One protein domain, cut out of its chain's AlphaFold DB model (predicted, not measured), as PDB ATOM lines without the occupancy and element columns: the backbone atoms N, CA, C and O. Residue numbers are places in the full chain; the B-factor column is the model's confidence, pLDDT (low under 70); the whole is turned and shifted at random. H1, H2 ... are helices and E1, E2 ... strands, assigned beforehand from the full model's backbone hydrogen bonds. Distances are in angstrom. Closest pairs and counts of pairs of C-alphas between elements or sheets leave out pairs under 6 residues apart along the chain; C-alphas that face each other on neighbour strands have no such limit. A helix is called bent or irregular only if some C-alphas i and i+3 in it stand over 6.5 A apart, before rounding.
ATOM      1  N   LYS A   2     291.448 213.391 179.260       92.62
ATOM      2  CA  LYS A   2     291.324 214.345 178.127       92.62
ATOM      3  C   LYS A   2     290.892 215.753 178.559       92.62
ATOM      4  O   LYS A   2     291.539 216.729 178.196       92.62
ATOM      5  N   ILE A   3     289.825 215.841 179.358       94.94
ATOM      6  CA  ILE A   3     289.266 217.119 179.829       94.94
ATOM      7  C   ILE A   3     290.287 217.878 180.686       94.94
ATOM      8  O   ILE A   3     290.529 219.054 180.430       94.94
ATOM      9  N   ALA A   4     290.934 217.196 181.638       95.31
ATOM     10  CA  ALA A   4     291.976 217.788 182.475       95.31
ATOM     11  C   ALA A   4     293.095 218.416 181.626       95.31
ATOM     12  O   ALA A   4     293.429 219.582 181.815       95.31
ATOM     13  N   GLY A   5     293.592 217.695 180.614       94.44
ATOM     14  CA  GLY A   5     294.602 218.225 179.695       94.44
ATOM     15  C   GLY A   5     294.140 219.454 178.907       94.44
ATOM     16  O   GLY A   5     294.910 220.397 178.730       94.44
ATOM     17  N   THR A   6     292.882 219.491 178.455       96.50
ATOM     18  CA  THR A   6     292.316 220.670 177.775       96.50
ATOM     19  C   THR A   6     292.238 221.886 178.701       96.50
ATOM     20  O   THR A   6     292.562 222.992 178.271       96.50
ATOM     21  N   LEU A   7     291.830 221.697 179.957       97.50
ATOM     22  CA  LEU A   7     291.718 222.774 180.945       97.50
ATOM     23  C   LEU A   7     293.093 223.314 181.360       97.50
ATOM     24  O   LEU A   7     293.305 224.527 181.339       97.50
ATOM     25  N   LEU A   8     294.056 222.430 181.629       97.06
ATOM     26  CA  LEU A   8     295.419 222.818 182.008       97.06
ATOM     27  C   LEU A   8     296.116 223.632 180.913       97.06
ATOM     28  O   LEU A   8     296.756 224.638 181.215       97.06
ATOM     29  N   LYS A   9     295.938 223.270 179.633       96.31
ATOM     30  CA  LYS A   9     296.461 224.052 178.492       96.31
ATOM     31  C   LYS A   9     295.912 225.480 178.432       96.31
ATOM     32  O   LYS A   9     296.560 226.348 177.862       96.31
ATOM     33  N   ARG A  10     294.742 225.731 179.022       97.56
ATOM     34  CA  ARG A  10     294.125 227.063 179.135       97.56
ATOM     35  C   ARG A  10     294.520 227.803 180.419       97.56
ATOM     36  O   ARG A  10     293.937 228.837 180.716       97.56
ATOM     37  N   GLY A  11     295.466 227.273 181.197       96.88
ATOM     38  CA  GLY A  11     295.898 227.867 182.465       96.88
ATOM     39  C   GLY A  11     294.947 227.621 183.642       96.88
ATOM     40  O   GLY A  11     295.168 228.169 184.717       96.88
ATOM     41  N   ILE A  12     293.914 226.788 183.476       98.12
ATOM     42  CA  ILE A  12     292.926 226.496 184.524       98.12
ATOM     43  C   ILE A  12     293.466 225.388 185.433       98.12
ATOM     44  O   ILE A  12     293.882 224.337 184.943       98.12
ATOM     45  N   LYS A  13     293.442 225.605 186.755       98.06
ATOM     46  CA  LYS A  13     293.746 224.556 187.739       98.06
ATOM     47  C   LYS A  13     292.633 223.502 187.763       98.06
ATOM     48  O   LYS A  13     291.458 223.837 187.644       98.06
ATOM     49  N   VAL A  14     292.999 222.239 187.943       98.56
ATOM     50  CA  VAL A  14     292.091 221.088 187.902       98.56
ATOM     51  C   VAL A  14     292.193 220.298 189.201       98.56
ATOM     52  O   VAL A  14     293.286 219.922 189.615       98.56
ATOM     53  N   ILE A  15     291.043 220.004 189.808       98.50
ATOM     54  CA  ILE A  15     290.904 218.990 190.857       98.50
ATOM     55  C   ILE A  15     290.133 217.831 190.231       98.50
ATOM     56  O   ILE A  15     288.941 217.954 189.943       98.50
ATOM     57  N   ASP A  16     290.827 216.734 189.945       98.12
ATOM     58  CA  ASP A  16     290.231 215.554 189.331       98.12
ATOM     59  C   ASP A  16     289.682 214.619 190.411       98.12
ATOM     60  O   ASP A  16     290.434 214.050 191.200       98.12
ATOM     61  N   MET A  17     288.357 214.466 190.435       96.94
ATOM     62  CA  MET A  17     287.647 213.574 191.357       96.94
ATOM     63  C   MET A  17     287.690 212.102 190.918       96.94
ATOM     64  O   MET A  17     287.301 211.222 191.686       96.94
ATOM     65  N   SER A  18     288.138 211.823 189.691       96.00
ATOM     66  CA  SER A  18     288.336 210.467 189.178       96.00
ATOM     67  C   SER A  18     289.659 209.863 189.665       96.00
ATOM     68  O   SER A  18     290.390 210.466 190.449       96.00
ATOM     69  N   ALA A  19     289.963 208.645 189.212       96.31
ATOM     70  CA  ALA A  19     291.198 207.949 189.556       96.31
ATOM     71  C   ALA A  19     292.357 208.185 188.578       96.31
ATOM     72  O   ALA A  19     293.440 207.642 188.790       96.31
ATOM     73  N   ASP A  20     292.133 208.966 187.520       97.00
ATOM     74  CA  ASP A  20     293.012 209.029 186.350       97.00
ATOM     75  C   ASP A  20     294.463 209.372 186.697       97.00
ATOM     76  O   ASP A  20     295.370 208.758 186.156       97.00
ATOM     77  N   PHE A  21     294.687 210.281 187.647       97.69
ATOM     78  CA  PHE A  21     296.027 210.768 187.996       97.69
ATOM     79  C   PHE A  21     296.508 210.343 189.392       97.69
ATOM     80  O   PHE A  21     297.440 210.932 189.931       97.69
ATOM     81  N   ARG A  22     295.859 209.352 190.021       97.50
ATOM     82  CA  ARG A  22     296.168 208.941 191.410       97.50
ATOM     83  C   ARG A  22     297.334 207.962 191.535       97.50
ATOM     84  O   ARG A  22     297.915 207.834 192.608       97.50
ATOM     85  N   LEU A  23     297.612 207.219 190.470       96.56
ATOM     86  CA  LEU A  23     298.544 206.093 190.446       96.56
ATOM     87  C   LEU A  23     299.560 206.290 189.330       96.56
ATOM     88  O   LEU A  23     299.173 206.871 188.326       96.56
ATOM     89  N   PRO A  24     300.788 205.749 189.440       95.50
ATOM     90  CA  PRO A  24     301.707 205.620 188.309       95.50
ATOM     91  C   PRO A  24     301.053 204.916 187.112       95.50
ATOM     92  O   PRO A  24     300.149 204.100 187.296       95.50
ATOM     93  N   ALA A  25     301.498 205.228 185.889       95.75
ATOM     94  CA  ALA A  25     300.817 204.804 184.660       95.75
ATOM     95  C   ALA A  25     300.667 203.280 184.568       95.75
ATOM     96  O   ALA A  25     299.574 202.771 184.344       95.75
ATOM     97  N   ASP A  26     301.748 202.546 184.811       96.00
ATOM     98  CA  ASP A  26     301.785 201.086 184.804       96.00
ATOM     99  C   ASP A  26     300.839 200.481 185.855       96.00
ATOM    100  O   ASP A  26     300.087 199.545 185.571       96.00
ATOM    101  N   VAL A  27     300.810 201.048 187.063       96.31
ATOM    102  CA  VAL A  27     299.915 200.607 188.140       96.31
ATOM    103  C   VAL A  27     298.456 200.923 187.797       96.31
ATOM    104  O   VAL A  27     297.578 200.082 188.019       96.31
ATOM    105  N   TYR A  28     298.182 202.097 187.221       97.31
ATOM    106  CA  TYR A  28     296.856 202.492 186.750       97.31
ATOM    107  C   TYR A  28     296.345 201.519 185.686       97.31
ATOM    108  O   TYR A  28     295.264 200.951 185.846       97.31
ATOM    109  N   GLU A  29     297.126 201.270 184.635       97.12
ATOM    110  CA  GLU A  29     296.738 200.395 183.526       97.12
ATOM    111  C   GLU A  29     296.464 198.967 184.012       97.12
ATOM    112  O   GLU A  29     295.447 198.362 183.658       97.12
ATOM    113  N   ASN A  30     297.300 198.461 184.922       97.06
ATOM    114  CA  ASN A  30     297.099 197.159 185.551       97.06
ATOM    115  C   ASN A  30     295.834 197.094 186.420       97.06
ATOM    116  O   ASN A  30     295.179 196.046 186.460       97.06
ATOM    117  N   THR A  31     295.476 198.188 187.093       96.75
ATOM    118  CA  THR A  31     294.345 198.265 188.032       96.75
ATOM    119  C   THR A  31     293.011 198.490 187.325       96.75
ATOM    120  O   THR A  31     292.014 197.847 187.656       96.75
ATOM    121  N   TYR A  32     292.981 199.406 186.358       95.88
ATOM    122  CA  TYR A  32     291.767 199.851 185.672       95.88
ATOM    123  C   TYR A  32     291.541 199.147 184.335       95.88
ATOM    124  O   TYR A  32     290.448 199.262 183.790       95.88
ATOM    125  N   LYS A  33     292.534 198.400 183.829       96.94
ATOM    126  CA  LYS A  33     292.499 197.719 182.523       96.94
ATOM    127  C   LYS A  33     292.237 198.683 181.359       96.94
ATOM    128  O   LYS A  33     291.619 198.323 180.363       96.94
ATOM    129  N   ILE A  34     292.711 199.920 181.502       95.94
ATOM    130  CA  ILE A  34     292.552 201.015 180.541       95.94
ATOM    131  C   ILE A  34     293.910 201.684 180.373       95.94
ATOM    132  O   ILE A  34     294.530 202.034 181.371       95.94
ATOM    133  N   LYS A  35     294.335 201.898 179.122       96.56
ATOM    134  CA  LYS A  35     295.584 202.598 178.792       96.56
ATOM    135  C   LYS A  35     295.538 204.053 179.263       96.56
ATOM    136  O   LYS A  35     294.577 204.767 178.965       96.56
ATOM    137  N   HIS A  36     296.590 204.521 179.926       96.56
ATOM    138  CA  HIS A  36     296.677 205.903 180.374       96.56
ATOM    139  C   HIS A  36     297.074 206.815 179.202       96.56
ATOM    140  O   HIS A  36     298.165 206.721 178.644       96.56
ATOM    141  N   THR A  37     296.191 207.731 178.802       96.06
ATOM    142  CA  THR A  37     296.402 208.573 177.606       96.06
ATOM    143  C   THR A  37     297.086 209.908 177.892       96.06
ATOM    144  O   THR A  37     297.333 210.676 176.968       96.06
ATOM    145  N   ALA A  38     297.331 210.237 179.161       95.44
ATOM    146  CA  ALA A  38     297.844 211.539 179.589       95.44
ATOM    147  C   ALA A  38     299.105 211.411 180.458       95.44
ATOM    148  O   ALA A  38     299.232 212.098 181.466       95.44
ATOM    149  N   ILE A  39     300.007 210.489 180.100       94.19
ATOM    150  CA  ILE A  39     301.211 210.152 180.885       94.19
ATOM    151  C   ILE A  39     302.042 211.405 181.198       94.19
ATOM    152  O   ILE A  39     302.486 211.595 182.320       94.19
ATOM    153  N   ASN A  40     302.145 212.323 180.236       92.50
ATOM    154  CA  ASN A  40     302.865 213.589 180.373       92.50
ATOM    155  C   ASN A  40     302.295 214.550 181.439       92.50
ATOM    156  O   ASN A  40     302.936 215.548 181.739       92.50
ATOM    157  N   LEU A  41     301.079 214.313 181.941       95.19
ATOM    158  CA  LEU A  41     300.463 215.108 183.011       95.19
ATOM    159  C   LEU A  41     300.618 214.454 184.389       95.19
ATOM    160  O   LEU A  41     300.267 215.070 185.391       95.19
ATOM    161  N   MET A  42     301.102 213.213 184.457       90.56
ATOM    162  CA  MET A  42     301.187 212.473 185.718       90.56
ATOM    163  C   MET A  42     302.250 213.050 186.646       90.56
ATOM    164  O   MET A  42     302.006 213.142 187.842       90.56
ATOM    165  N   ASP A  43     303.368 213.522 186.093       88.06
ATOM    166  CA  ASP A  43     304.433 214.169 186.869       88.06
ATOM    167  C   ASP A  43     304.005 215.535 187.441       88.06
ATOM    168  O   ASP A  43     304.573 216.008 188.423       88.06
ATOM    169  N   GLU A  44     302.989 216.175 186.847       93.50
ATOM    170  CA  GLU A  44     302.402 217.431 187.343       93.50
ATOM    171  C   GLU A  44     301.327 217.185 188.418       93.50
ATOM    172  O   GLU A  44     300.996 218.090 189.189       93.50
ATOM    173  N   ALA A  45     300.759 215.976 188.475       97.25
ATOM    174  CA  ALA A  45     299.669 215.655 189.380       97.25
ATOM    175  C   ALA A  45     300.157 215.502 190.825       97.25
ATOM    176  O   ALA A  45     301.055 214.717 191.131       97.25
ATOM    177  N   VAL A  46     299.503 216.206 191.748       98.38
ATOM    178  CA  VAL A  46     299.735 216.057 193.188       98.38
ATOM    179  C   VAL A  46     298.568 215.311 193.819       98.38
ATOM    180  O   VAL A  46     297.408 215.674 193.624       98.38
ATOM    181  N   TYR A  47     298.869 214.277 194.599       98.44
ATOM    182  CA  TYR A  47     297.854 213.516 195.320       98.44
ATOM    183  C   TYR A  47     297.232 214.351 196.451       98.44
ATOM    184  O   TYR A  47     297.934 214.957 197.264       98.44
ATOM    185  N   GLY A  48     295.904 214.414 196.486       98.31
ATOM    186  CA  GLY A  48     295.143 215.401 197.253       98.31
ATOM    187  C   GLY A  48     294.863 215.041 198.714       98.31
ATOM    188  O   GLY A  48     293.707 215.110 199.113       98.31
ATOM    189  N   ILE A  49     295.876 214.677 199.508       98.12
ATOM    190  CA  ILE A  49     295.750 214.571 200.978       98.12
ATOM    191  C   ILE A  49     296.545 215.714 201.627       98.12
ATOM    192  O   ILE A  49     297.778 215.636 201.659       98.12
ATOM    193  N   PRO A  50     295.887 216.786 202.113       98.25
ATOM    194  CA  PRO A  50     296.556 217.934 202.727       98.25
ATOM    195  C   PRO A  50     297.494 217.562 203.872       98.25
ATOM    196  O   PRO A  50     298.620 218.043 203.895       98.25
ATOM    197  N   GLU A  51     297.090 216.648 204.747       97.94
ATOM    198  CA  GLU A  51     297.850 216.191 205.917       97.94
ATOM    199  C   GLU A  51     299.229 215.611 205.546       97.94
ATOM    200  O   GLU A  51     300.126 215.541 206.377       97.94
ATOM    201  N   ILE A  52     299.417 215.193 204.287       97.19
ATOM    202  CA  ILE A  52     300.651 214.563 203.793       97.19
ATOM    203  C   ILE A  52     301.347 215.444 202.746       97.19
ATOM    204  O   ILE A  52     302.572 215.555 202.725       97.19
ATOM    205  N   PHE A  53     300.580 216.081 201.858       98.00
ATOM    206  CA  PHE A  53     301.096 216.734 200.652       98.00
ATOM    207  C   PHE A  53     300.828 218.247 200.593       98.00
ATOM    208  O   PHE A  53     300.984 218.835 199.522       98.00
ATOM    209  N   ARG A  54     300.463 218.900 201.710       97.62
ATOM    210  CA  ARG A  54     300.114 220.337 201.796       97.62
ATOM    211  C   ARG A  54     300.995 221.255 200.956       97.62
ATOM    212  O   ARG A  54     300.479 222.020 200.143       97.62
ATOM    213  N   GLU A  55     302.311 221.171 201.130       97.62
ATOM    214  CA  GLU A  55     303.237 222.080 200.446       97.62
ATOM    215  C   GLU A  55     303.260 221.857 198.930       97.62
ATOM    216  O   GLU A  55     303.285 222.822 198.171       97.62
ATOM    217  N   LYS A  56     303.143 220.604 198.470       97.88
ATOM    218  CA  LYS A  56     303.004 220.297 197.036       97.88
ATOM    219  C   LYS A  56     301.653 220.775 196.495       97.88
ATOM    220  O   LYS A  56     301.579 221.295 195.387       97.88
ATOM    221  N   ILE A  57     300.583 220.635 197.281       98.38
ATOM    222  CA  ILE A  57     299.222 221.039 196.898       98.38
ATOM    223  C   ILE A  57     299.129 222.557 196.681       98.38
ATOM    224  O   ILE A  57     298.470 222.992 195.737       98.38
ATOM    225  N   ARG A  58     299.808 223.375 197.500       97.88
ATOM    226  CA  ARG A  58     299.766 224.850 197.409       97.88
ATOM    227  C   ARG A  58     300.102 225.384 196.016       97.88
ATOM    228  O   ARG A  58     299.460 226.320 195.537       97.88
ATOM    229  N   THR A  59     301.088 224.785 195.357       96.81
ATOM    230  CA  THR A  59     301.563 225.213 194.035       96.81
ATOM    231  C   THR A  59     301.005 224.367 192.890       96.81
ATOM    232  O   THR A  59     301.144 224.755 191.731       96.81
ATOM    233  N   ALA A  60     300.304 223.267 193.189       98.00
ATOM    234  CA  ALA A  60     299.766 222.356 192.189       98.00
ATOM    235  C   ALA A  60     298.770 223.036 191.235       98.00
ATOM    236  O   ALA A  60     297.957 223.896 191.611       98.00
ATOM    237  N   ARG A  61     298.824 222.605 189.971       97.88
ATOM    238  CA  ARG A  61     297.830 222.924 188.936       97.88
ATOM    239  C   ARG A  61     296.889 221.759 188.669       97.88
ATOM    240  O   ARG A  61     295.760 222.004 188.257       97.88
ATOM    241  N   LEU A  62     297.330 220.532 188.933       98.56
ATOM    242  CA  LEU A  62     296.537 219.316 188.839       98.56
ATOM    243  C   LEU A  62     296.571 218.595 190.188       98.56
ATOM    244  O   LEU A  62     297.628 218.163 190.640       98.56
ATOM    245  N   ILE A  63     295.413 218.471 190.826       98.69
ATOM    246  CA  ILE A  63     295.242 217.701 192.059       98.69
ATOM    247  C   ILE A  63     294.485 216.423 191.714       98.69
ATOM    248  O   ILE A  63     293.372 216.478 191.189       98.69
ATOM    249  N   ALA A  64     295.081 215.278 192.027       98.44
ATOM    250  CA  ALA A  64     294.426 213.981 191.979       98.44
ATOM    251  C   ALA A  64     293.707 213.760 193.314       98.44
ATOM    252  O   ALA A  64     294.333 213.393 194.311       98.44
ATOM    253  N   ASN A  65     292.401 214.034 193.362       98.62
ATOM    254  CA  ASN A  65     291.630 213.897 194.594       98.62
ATOM    255  C   ASN A  65     291.563 212.415 194.993       98.62
ATOM    256  O   ASN A  65     291.232 211.599 194.132       98.62
TER     257      ASN A  65
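This is residues 2 to 65 of the 232 residues of the protein "N-acetyl-gamma-glutamyl-phosphate reductase" of Candidatus Altiarchaeales archaeon HGW-Altiarchaeales-1 (UniProt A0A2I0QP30). A small parallel sheet of three very short strands, E1, E3 and E2, lies near the middle, and three short helices are spread round it, none touching another. H1 is near E1 and E3, H3 near E2, and H2 is away from the sheet, joined to E2 by the long stretch of residues 33 to 44. The printed part has 64 residues, with three named helices and three named strands in the order H1, E1, H2, E2, H3, E3; the class is mixed, helices and strands. The whole is compact, with a radius of gyration of the C-alphas of 11.5 A, and spans 31 by 29 by 17 A.

The sheet's strands are E1, residues 14 to 16, E3, residues 62 to 64, and E2, residues 45 to 47. C-alpha 64, where E3 ends, is at (294.426, 213.981, 191.979). H3, the longest helix, is residues 50 to 59 and 12.4 A long; it is irregular, with C-alphas 52 and 55 8.6 A apart, against about 5 A in a regular helix. H1, residues 2 to 9, is 11.0 A long and begins with C-alpha 2 at (291.324, 214.345, 178.127). H2, residues 25 to 32, is 10.4 A long, with C-alpha 25 at (300.817, 204.804, 184.660).

E3 is the inner strand, and E1 and E2 are the edge strands. E1 and E3 are parallel at 15 degrees, with N 16 and O 63 2.8 A apart, within hydrogen-bond range. E3 and E2 are parallel at 38 degrees, with N 46 and O 62 2.9 A apart, also within range. E2, H3 and E3 form a strand-helix-strand unit, two parallel neighbour strands with a helix between them along the chain; its crossover is right-handed. E1, H2 and E2 form a split unit, with E3 between the two strands in the sheet; its crossover is right-handed too. H3 only grazes the sheet, with residues 53 to 59; its closest C-alphas to E2 are those of Ile 57 and Val 46, 6.2 A apart. H1 only grazes the sheet, with residues 3 to 8; its closest C-alphas to E1 are those of Ala 4 and Val 14, 6.4 A apart. H2 is not on the sheet, and it is apart from H1, H3 and E3. Each O i to N i+4 pair is within hydrogen-bond range in H1 and H2, but 3 of 6 in H3.

The C-alphas farthest apart, those of Lys 33 and Glu 55, are 32.1 A apart. The printed part has no cut. The link from H2 to E2, 12 residues, is long. The mean pLDDT of the printed part is 96.7, and no printed residue is under 70.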